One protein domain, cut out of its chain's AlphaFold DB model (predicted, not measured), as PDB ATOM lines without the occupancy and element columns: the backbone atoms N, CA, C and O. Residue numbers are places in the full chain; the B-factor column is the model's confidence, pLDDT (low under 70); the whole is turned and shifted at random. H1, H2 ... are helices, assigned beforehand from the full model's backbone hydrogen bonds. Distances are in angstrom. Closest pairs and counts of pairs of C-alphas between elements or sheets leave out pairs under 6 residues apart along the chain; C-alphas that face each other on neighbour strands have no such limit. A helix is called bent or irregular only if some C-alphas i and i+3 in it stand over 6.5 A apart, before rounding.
ATOM      1  N   HIS A   4      76.786 138.842 110.304       93.81
ATOM      2  CA  HIS A   4      76.202 139.551 109.159       93.81
ATOM      3  C   HIS A   4      76.460 141.065 109.221       93.81
ATOM      4  O   HIS A   4      76.926 141.634 108.245       93.81
ATOM      5  N   THR A   5      76.290 141.697 110.389       95.50
ATOM      6  CA  THR A   5      76.508 143.142 110.566       95.50
ATOM      7  C   THR A   5      77.948 143.542 110.261       95.50
ATOM      8  O   THR A   5      78.185 144.524 109.571       95.50
ATOM      9  N   LEU A   6      78.911 142.754 110.746       94.69
ATOM     10  CA  LEU A   6      80.329 142.977 110.466       94.69
ATOM     11  C   LEU A   6      80.656 142.810 108.980       94.69
ATOM     12  O   LEU A   6      81.487 143.540 108.445       94.69
ATOM     13  N   ILE A   7      80.032 141.834 108.318       95.06
ATOM     14  CA  ILE A   7      80.217 141.615 106.884       95.06
ATOM     15  C   ILE A   7      79.675 142.810 106.101       95.06
ATOM     16  O   ILE A   7      80.403 143.339 105.267       95.06
ATOM     17  N   ASP A   8      78.461 143.270 106.394       96.19
ATOM     18  CA  ASP A   8      77.854 144.422 105.718       96.19
ATOM     19  C   ASP A   8      78.706 145.687 105.907       96.19
ATOM     20  O   ASP A   8      78.972 146.433 104.960       96.19
ATOM     21  N   GLU A   9      79.211 145.894 107.125       95.88
ATOM     22  CA  GLU A   9      80.099 147.007 107.445       95.88
ATOM     23  C   GLU A   9      81.416 146.930 106.661       95.88
ATOM     24  O   GLU A   9      81.844 147.931 106.082       95.88
ATOM     25  N   PHE A  10      82.026 145.743 106.571       96.00
ATOM     26  CA  PHE A  10      83.224 145.521 105.761       96.00
ATOM     27  C   PHE A  10      82.959 145.733 104.266       96.00
ATOM     28  O   PHE A  10      83.770 146.354 103.587       96.00
ATOM     29  N   VAL A  11      81.829 145.259 103.736       96.12
ATOM     30  CA  VAL A  11      81.474 145.428 102.319       96.12
ATOM     31  C   VAL A  11      81.363 146.910 101.960       96.12
ATOM     32  O   VAL A  11      81.870 147.318 100.912       96.12
ATOM     33  N   ARG A  12      80.759 147.708 102.849       96.38
ATOM     34  CA  ARG A  12      80.564 149.152 102.671       96.38
ATOM     35  C   ARG A  12      81.856 149.957 102.818       96.38
ATOM     36  O   ARG A  12      82.103 150.852 102.022       96.38
ATOM     37  N   THR A  13      82.647 149.677 103.849       95.38
ATOM     38  CA  THR A  13      83.817 150.505 104.215       95.38
ATOM     39  C   THR A  13      85.123 150.014 103.608       95.38
ATOM     40  O   THR A  13      86.061 150.789 103.460       95.38
ATOM     41  N   ARG A  14      85.199 148.717 103.285       91.56
ATOM     42  CA  ARG A  14      86.429 148.003 102.917       91.56
ATOM     43  C   ARG A  14      87.544 148.106 103.960       91.56
ATOM     44  O   ARG A  14      88.695 147.830 103.632       91.56
ATOM     45  N   ASP A  15      87.212 148.420 105.213       93.94
ATOM     46  CA  ASP A  15      88.191 148.573 106.288       93.94
ATOM     47  C   ASP A  15      88.822 147.212 106.677       93.94
ATOM     48  O   ASP A  15      88.124 146.303 107.155       93.94
ATOM     49  N   PRO A  16      90.151 147.047 106.530       93.12
ATOM     50  CA  PRO A  16      90.855 145.836 106.937       93.12
ATOM     51  C   PRO A  16      90.714 145.484 108.426       93.12
ATOM     52  O   PRO A  16      90.816 144.308 108.782       93.12
ATOM     53  N   GLN A  17      90.468 146.453 109.312       94.50
ATOM     54  CA  GLN A  17      90.292 146.193 110.746       94.50
ATOM     55  C   GLN A  17      89.015 145.397 111.027       94.50
ATOM     56  O   GLN A  17      89.019 144.491 111.866       94.50
ATOM     57  N   ILE A  18      87.947 145.651 110.268       95.19
ATOM     58  CA  ILE A  18      86.698 144.886 110.356       95.19
ATOM     59  C   ILE A  18      86.945 143.450 109.894       95.19
ATOM     60  O   ILE A  18      86.576 142.497 110.582       95.19
ATOM     61  N   LEU A  19      87.666 143.272 108.783       94.50
ATOM     62  CA  LEU A  19      88.042 141.947 108.289       94.50
ATOM     63  C   LEU A  19      88.931 141.185 109.293       94.50
ATOM     64  O   LEU A  19      88.768 139.973 109.472       94.50
ATOM     65  N   ARG A  20      89.835 141.886 109.996       94.56
ATOM     66  CA  ARG A  20      90.669 141.321 111.071       94.56
ATOM     67  C   ARG A  20      89.808 140.858 112.245       94.56
ATOM     68  O   ARG A  20      90.018 139.758 112.755       94.56
ATOM     69  N   ARG A  21      88.814 141.661 112.631       94.75
ATOM     70  CA  ARG A  21      87.859 141.340 113.698       94.75
ATOM     71  C   ARG A  21      86.999 140.129 113.346       94.75
ATOM     72  O   ARG A  21      86.909 139.208 114.148       94.75
ATOM     73  N   ILE A  22      86.472 140.067 112.121       95.06
ATOM     74  CA  ILE A  22      85.728 138.901 111.616       95.06
ATOM     75  C   ILE A  22      86.586 137.635 111.697       95.06
ATOM     76  O   ILE A  22      86.124 136.604 112.180       95.06
ATOM     77  N   LYS A  23      87.844 137.705 111.247       93.81
ATOM     78  CA  LYS A  23      88.761 136.559 111.290       93.81
ATOM     79  C   LYS A  23      89.044 136.099 112.721       93.81
ATOM     80  O   LYS A  23      89.132 134.897 112.952       93.81
ATOM     81  N   ARG A  24      89.218 137.035 113.657       93.62
ATOM     82  CA  ARG A  24      89.481 136.735 115.070       93.62
ATOM     83  C   ARG A  24      88.270 136.091 115.744       93.62
ATOM     84  O   ARG A  24      88.428 135.086 116.421       93.62
ATOM     85  N   ASP A  25      87.083 136.649 115.526       95.19
ATOM     86  CA  ASP A  25      85.881 136.285 116.281       95.19
ATOM     87  C   ASP A  25      85.131 135.085 115.648       95.19
ATOM     88  O   ASP A  25      84.457 134.340 116.351       95.19
ATOM     89  N   PHE A  26      85.267 134.863 114.330       94.44
ATOM     90  CA  PHE A  26      84.537 133.825 113.568       94.44
ATOM     91  C   PHE A  26      85.447 132.905 112.730       94.44
ATOM     92  O   PHE A  26      84.973 132.102 111.917       94.44
ATOM     93  N   GLY A  27      86.767 133.030 112.884       92.31
ATOM     94  CA  GLY A  27      87.751 132.170 112.237       92.31
ATOM     95  C   GLY A  27      87.788 132.268 110.706       92.31
ATOM     96  O   GLY A  27      87.420 133.265 110.076       92.31
ATOM     97  N   GLY A  28      88.271 131.192 110.078       92.06
ATOM     98  CA  GLY A  28      88.464 131.123 108.627       92.06
ATOM     99  C   GLY A  28      87.165 131.119 107.816       92.06
ATOM    100  O   GLY A  28      87.165 131.588 106.675       92.06
ATOM    101  N   ILE A  29      86.067 130.623 108.397       94.25
ATOM    102  CA  ILE A  29      84.749 130.599 107.753       94.25
ATOM    103  C   ILE A  29      84.223 132.029 107.631       94.25
ATOM    104  O   ILE A  29      83.966 132.473 106.514       94.25
ATOM    105  N   GLY A  30      84.179 132.784 108.737       94.75
ATOM    106  CA  GLY A  30      83.744 134.183 108.723       94.75
ATOM    107  C   GLY A  30      84.572 135.042 107.767       94.75
ATOM    108  O   GLY A  30      84.018 135.780 106.955       94.75
ATOM    109  N   PHE A  31      85.897 134.871 107.782       95.31
ATOM    110  CA  PHE A  31      86.793 135.554 106.848       95.31
ATOM    111  C   PHE A  31      86.468 135.242 105.377       95.31
ATOM    112  O   PHE A  31      86.457 136.138 104.533       95.31
ATOM    113  N   SER A  32      86.194 133.976 105.057       95.69
ATOM    114  CA  SER A  32      85.874 133.556 103.687       95.69
ATOM    115  C   SER A  32      84.542 134.129 103.218       95.69
ATOM    116  O   SER A  32      84.445 134.591 102.083       95.69
ATOM    117  N   THR A  33      83.539 134.133 104.096       96.38
ATOM    118  CA  THR A  33      82.225 134.714 103.814       96.38
ATOM    119  C   THR A  33      82.330 136.221 103.597       96.38
ATOM    120  O   THR A  33      81.792 136.718 102.614       96.38
ATOM    121  N   ALA A  34      83.094 136.932 104.432       96.31
ATOM    122  CA  ALA A  34      83.337 138.366 104.271       96.31
ATOM    123  C   ALA A  34      84.028 138.696 102.938       96.31
ATOM    124  O   ALA A  34      83.597 139.599 102.228       96.31
ATOM    125  N   CYS A  35      85.057 137.929 102.557       96.00
ATOM    126  CA  CYS A  35      85.730 138.104 101.266       96.00
ATOM    127  C   CYS A  35      84.767 137.879 100.091       96.00
ATOM    128  O   CYS A  35      84.735 138.683  99.163       96.00
ATOM    129  N   ARG A  36      83.949 136.817 100.150       96.62
ATOM    130  CA  ARG A  36      82.954 136.508  99.114       96.62
ATOM    131  C   ARG A  36      81.901 137.608  98.997       96.62
ATOM    132  O   ARG A  36      81.623 138.038  97.885       96.62
ATOM    133  N   ALA A  37      81.358 138.081 100.118       96.00
ATOM    134  CA  ALA A  37      80.374 139.164 100.144       96.00
ATOM    135  C   ALA A  37      80.945 140.474  99.581       96.00
ATOM    136  O   ALA A  37      80.265 141.204  98.872       96.00
ATOM    137  N   ALA A  38      82.226 140.739  99.835       94.50
ATOM    138  CA  ALA A  38      82.943 141.885  99.288       94.50
ATOM    139  C   ALA A  38      83.395 141.693  97.822       94.50
ATOM    140  O   ALA A  38      84.007 142.597  97.249       94.50
ATOM    141  N   GLY A  39      83.135 140.540  97.197       95.69
ATOM    142  CA  GLY A  39      83.557 140.256  95.823       95.69
ATOM    143  C   GLY A  39      85.077 140.162  95.641       95.69
ATOM    144  O   GLY A  39      85.580 140.412  94.550       95.69
ATOM    145  N   ILE A  40      85.828 139.832  96.698       94.12
ATOM    146  CA  ILE A  40      87.291 139.694  96.653       94.12
ATOM    147  C   ILE A  40      87.730 138.252  96.910       94.12
ATOM    148  O   ILE A  40      87.083 137.478  97.618       94.12
ATOM    149  N   SER A  41      88.891 137.884  96.366       93.31
ATOM    150  CA  SER A  41      89.496 136.586  96.652       93.31
ATOM    151  C   SER A  41      90.013 136.518  98.095       93.31
ATOM    152  O   SER A  41      90.399 137.523  98.696       93.31
ATOM    153  N   ARG A  42      90.111 135.301  98.652       91.19
ATOM    154  CA  ARG A  42      90.744 135.089  99.969       91.19
ATOM    155  C   ARG A  42      92.198 135.569  99.999       91.19
ATOM    156  O   ARG A  42      92.664 135.980 101.056       91.19
ATOM    157  N   GLY A  43      92.911 135.500  98.872       89.31
ATOM    158  CA  GLY A  43      94.278 136.014  98.742       89.31
ATOM    159  C   GLY A  43      94.328 137.531  98.904       89.31
ATOM    160  O   GLY A  43      95.089 138.028  99.728       89.31
ATOM    161  N   HIS A  44      93.435 138.251  98.220       89.31
ATOM    162  CA  HIS A  44      93.290 139.699  98.385       89.31
ATOM    163  C   HIS A  44      92.935 140.051  99.840       89.31
ATOM    164  O   HIS A  44      93.604 140.881 100.449       89.31
ATOM    165  N   GLY A  45      91.987 139.341 100.459       91.81
ATOM    166  CA  GLY A  45      91.677 139.537 101.879       91.81
ATOM    167  C   GLY A  45      92.891 139.350 102.803       91.81
ATOM    168  O   GLY A  45      93.052 140.089 103.767       91.81
ATOM    169  N   LYS A  46      93.782 138.388 102.520       90.44
ATOM    170  CA  LYS A  46      95.011 138.195 103.312       90.44
ATOM    171  C   LYS A  46      96.019 139.328 103.095       90.44
ATOM    172  O   LYS A  46      96.667 139.713 104.065       90.44
ATOM    173  N   ARG A  47      96.125 139.863 101.870       88.62
ATOM    174  CA  ARG A  47      96.949 141.043 101.551       88.62
ATOM    175  C   ARG A  47      96.464 142.284 102.294       88.62
ATOM    176  O   ARG A  47      97.273 142.944 102.930       88.62
ATOM    177  N   LEU A  48      95.149 142.532 102.326       89.31
ATOM    178  CA  LEU A  48      94.555 143.635 103.103       89.31
ATOM    179  C   LEU A  48      94.917 143.562 104.591       89.31
ATOM    180  O   LEU A  48      95.105 144.584 105.241       89.31
ATOM    181  N   LEU A  49      95.029 142.350 105.137       88.94
ATOM    182  CA  LEU A  49      95.409 142.149 106.533       88.94
ATOM    183  C   LEU A  49      96.922 142.216 106.790       88.94
ATOM    184  O   LEU A  49      97.318 142.097 107.953       88.94
ATOM    185  N   GLY A  50      97.747 142.355 105.746       83.69
ATOM    186  CA  GLY A  50      99.208 142.249 105.829       83.69
ATOM    187  C   GLY A  50      99.696 140.848 106.213       83.69
ATOM    188  O   GLY A  50     100.809 140.689 106.689       83.69
ATOM    189  N   ILE A  51      98.847 139.822 106.067       74.62
ATOM    190  CA  ILE A  51      99.165 138.426 106.432       74.62
ATOM    191  C   ILE A  51      99.819 137.695 105.256       74.62
ATOM    192  O   ILE A  51     100.432 136.645 105.432       74.62
ATOM    193  N   TYR A  52      99.643 138.216 104.043       63.12
ATOM    194  CA  TYR A  52     100.270 137.676 102.848       63.12
ATOM    195  C   TYR A  52     101.472 138.537 102.484       63.12
ATOM    196  O   TYR A  52     101.303 139.662 102.023       63.12
ATOM    197  N   ASP A  53     102.660 137.989 102.711       62.59
ATOM    198  CA  ASP A  53     103.905 138.518 102.175       62.59
ATOM    199  C   ASP A  53     104.101 137.906 100.783       62.59
ATOM    200  O   ASP A  53     104.341 136.699 100.644       62.59
ATOM    201  N   ASP A  54     103.931 138.723  99.740       62.34
ATOM    202  CA  ASP A  54     104.109 138.283  98.355       62.34
ATOM    203  C   ASP A  54     105.534 137.724  98.129       62.34
ATOM    204  O   ASP A  54     105.705 136.853  97.281       62.34
ATOM    205  N   THR A  55     106.526 138.088  98.953       62.97
ATOM    206  CA  THR A  55     107.910 137.586  98.887       62.97
ATOM    207  C   THR A  55     107.993 136.074  99.079       62.97
ATOM    208  O   THR A  55     108.708 135.390  98.347       62.97
ATOM    209  N   ILE A  56     107.234 135.510 100.025       65.44
ATOM    210  CA  ILE A  56     107.246 134.061 100.288       65.44
ATOM    211  C   ILE A  56     106.558 133.313  99.146       65.44
ATOM    212  O   ILE A  56     107.053 132.283  98.689       65.44
ATOM    213  N   ALA A  57     105.434 133.838  98.657       65.62
ATOM    214  CA  ALA A  57     104.712 133.235  97.543       65.62
ATOM    215  C   ALA A  57     105.542 133.276  96.250       65.62
ATOM    216  O   ALA A  57     105.607 132.274  95.540       65.62
ATOM    217  N   ILE A  58     106.227 134.393  95.982       68.44
ATOM    218  CA  ILE A  58     107.154 134.547  94.856       68.44
ATOM    219  C   ILE A  58     108.339 133.590  95.007       68.44
ATOM    220  O   ILE A  58     108.655 132.896  94.049       68.44
ATOM    221  N   ARG A  59     108.938 133.455  96.199       67.25
ATOM    222  CA  ARG A  59     110.013 132.477  96.465       67.25
ATOM    223  C   ARG A  59     109.574 131.032  96.238       67.25
ATOM    224  O   ARG A  59     110.313 130.253  95.638       67.25
ATOM    225  N   GLN A  60     108.372 130.669  96.683       72.25
ATOM    226  CA  GLN A  60     107.808 129.338  96.446       72.25
ATOM    227  C   GLN A  60     107.547 129.093  94.957       72.25
ATOM    228  O   GLN A  60     107.834 128.005  94.458       72.25
ATOM    229  N   LEU A  61     107.041 130.101  94.239       72.31
ATOM    230  CA  LEU A  61     106.828 130.012  92.797       72.31
ATOM    231  C   LEU A  61     108.164 129.880  92.053       72.31
ATOM    232  O   LEU A  61     108.305 128.959  91.258       72.31
ATOM    233  N   ALA A  62     109.140 130.738  92.371       70.88
ATOM    234  CA  ALA A  62     110.490 130.769  91.809       70.88
ATOM    235  C   ALA A  62     111.221 129.433  92.004       70.88
ATOM    236  O   ALA A  62     111.753 128.873  91.046       70.88
ATOM    237  N   SER A  63     111.141 128.857  93.208       69.38
ATOM    238  CA  SER A  63     111.709 127.534  93.502       69.38
ATOM    239  C   SER A  63     111.073 126.431  92.652       69.38
ATOM    240  O   SER A  63     111.753 125.503  92.224       69.38
ATOM    241  N   LYS A  64     109.767 126.528  92.368       75.00
ATOM    242  CA  LYS A  64     109.025 125.530  91.585       75.00
ATOM    243  C   LYS A  64     109.335 125.581  90.086       75.00
ATOM    244  O   LYS A  64     109.233 124.559  89.418       75.00
ATOM    245  N   ILE A  65     109.717 126.748  89.568       79.88
ATOM    246  CA  ILE A  65     110.114 126.964  88.164       79.88
ATOM    247  C   ILE A  65     111.637 126.920  87.954       79.88
ATOM    248  O   ILE A  65     112.108 127.199  86.858       79.88
ATOM    249  N   GLY A  66     112.408 126.555  88.986       69.69
ATOM    250  CA  GLY A  66     113.856 126.353  88.886       69.69
ATOM    251  C   GLY A  66     114.701 127.628  88.965       69.69
ATOM    252  O   GLY A  66     115.902 127.569  88.709       69.69
TER     253      GLY A  66
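Overview. This is residues 4 to 66 of the 73 residues of an uncharacterized protein of Biomaibacter acetigenes (UniProt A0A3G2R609). A small, compact body of short helices has one helix, H4, sticking out from it as a free arm. In the body, H1 and the two arms of the bent helix H2, H2a and H2b, pack on one another with their centres in a triangle, and H3 packs across H2b on the way to the arm. The printed part has 63 residues, with four named helices in the order H1, H2, H3, H4 and no named strand, and its class is all helix. The whole is loose, with a radius of gyration of the C-alphas of 13.4 A, and the C-alphas span 46 by 20 by 16 A, a length made by the body and H4 together.

Arrangement. From the first printed residue, H1, residues 4 to 13, is followed by H2, residues 16 to 37, which by its hydrogen bonds was assigned as one helix but is bent. C-alphas 25 and 28 are 9.6 A apart, where a regular helix has about 5 A, and its two arms are H2a, residues 16 to 25, and H2b, residues 28 to 37. H1 and H2a touch and form a helical hairpin, running opposite ways at a shallow tilt of 16 degrees; their closest C-alphas are those of Phe 10 and Ile 18, 5.8 A apart. H2a and H2b touch at a steep tilt of 39 degrees, opposite ways, with the C-alphas of Lys 23 and Phe 31 the closest at 5.0 A. H1 and H2b also touch, at a steep tilt of 51 degrees and the same way; their closest C-alphas are those of Ile 7 and Ala 34, 5.2 A apart. H3, residues 42 to 48, touches H2b about perpendicular, at 89 degrees, and the closest C-alphas are those of Cys 35 and Arg 42, 6.0 A apart. H2a and H3 are close but not clearly touching, with 2 pairs of C-alphas within 8 A, the closest those of Pro 16 and Leu 48 at 5.8 A. H1 and H3 are apart. H4, residues 54 to 64, touches no helix; from H3 it is only just apart, with the closest C-alphas 8.3 A from each other. The helix packing is mostly crossed: of the 4 pairs that touch, 1 is at a shallow tilt. In H1, H2a, H2b, H3 and H4, every O i to N i+4 pair is within hydrogen-bond range.

Along the chain. H1 begins at C-alpha 4 at (76.202, 139.551, 109.159) and measures 14.2 A from first to last C-alpha. H2a, Pro 16 to Asp 25, measures 14.3 A, and H2b, Gly 28 to Ala 37, measures 14.2 A; residues 26 and 27 belong to neither arm. H3 begins at C-alpha 42 at (90.744, 135.089, 99.969) and measures 9.9 A. H4 measures 15.3 A and ends at C-alpha 64 at (109.025, 125.530, 91.585).

Size, cuts and confidence. The two C-alphas farthest apart, those of Thr 5 and Gly 66, are 46.3 A from each other. Residues 53 to 66, of which 54 to 64 belong to H4, stand free. Without them the body has 49 residues, spans 26 by 19 by 16 A and has a radius of gyration of 9.0 A. The links H1 to H2, H2 to H3 and H3 to H4 are tight, with 2, 4 and 5 residues between the helices, and the printed part has no cut. The mean pLDDT of the printed part is 87.4. In this predicted model, residues 52 to 59, residue 63 and residue 66 are under 70, and the mean pLDDT of H4 is 68.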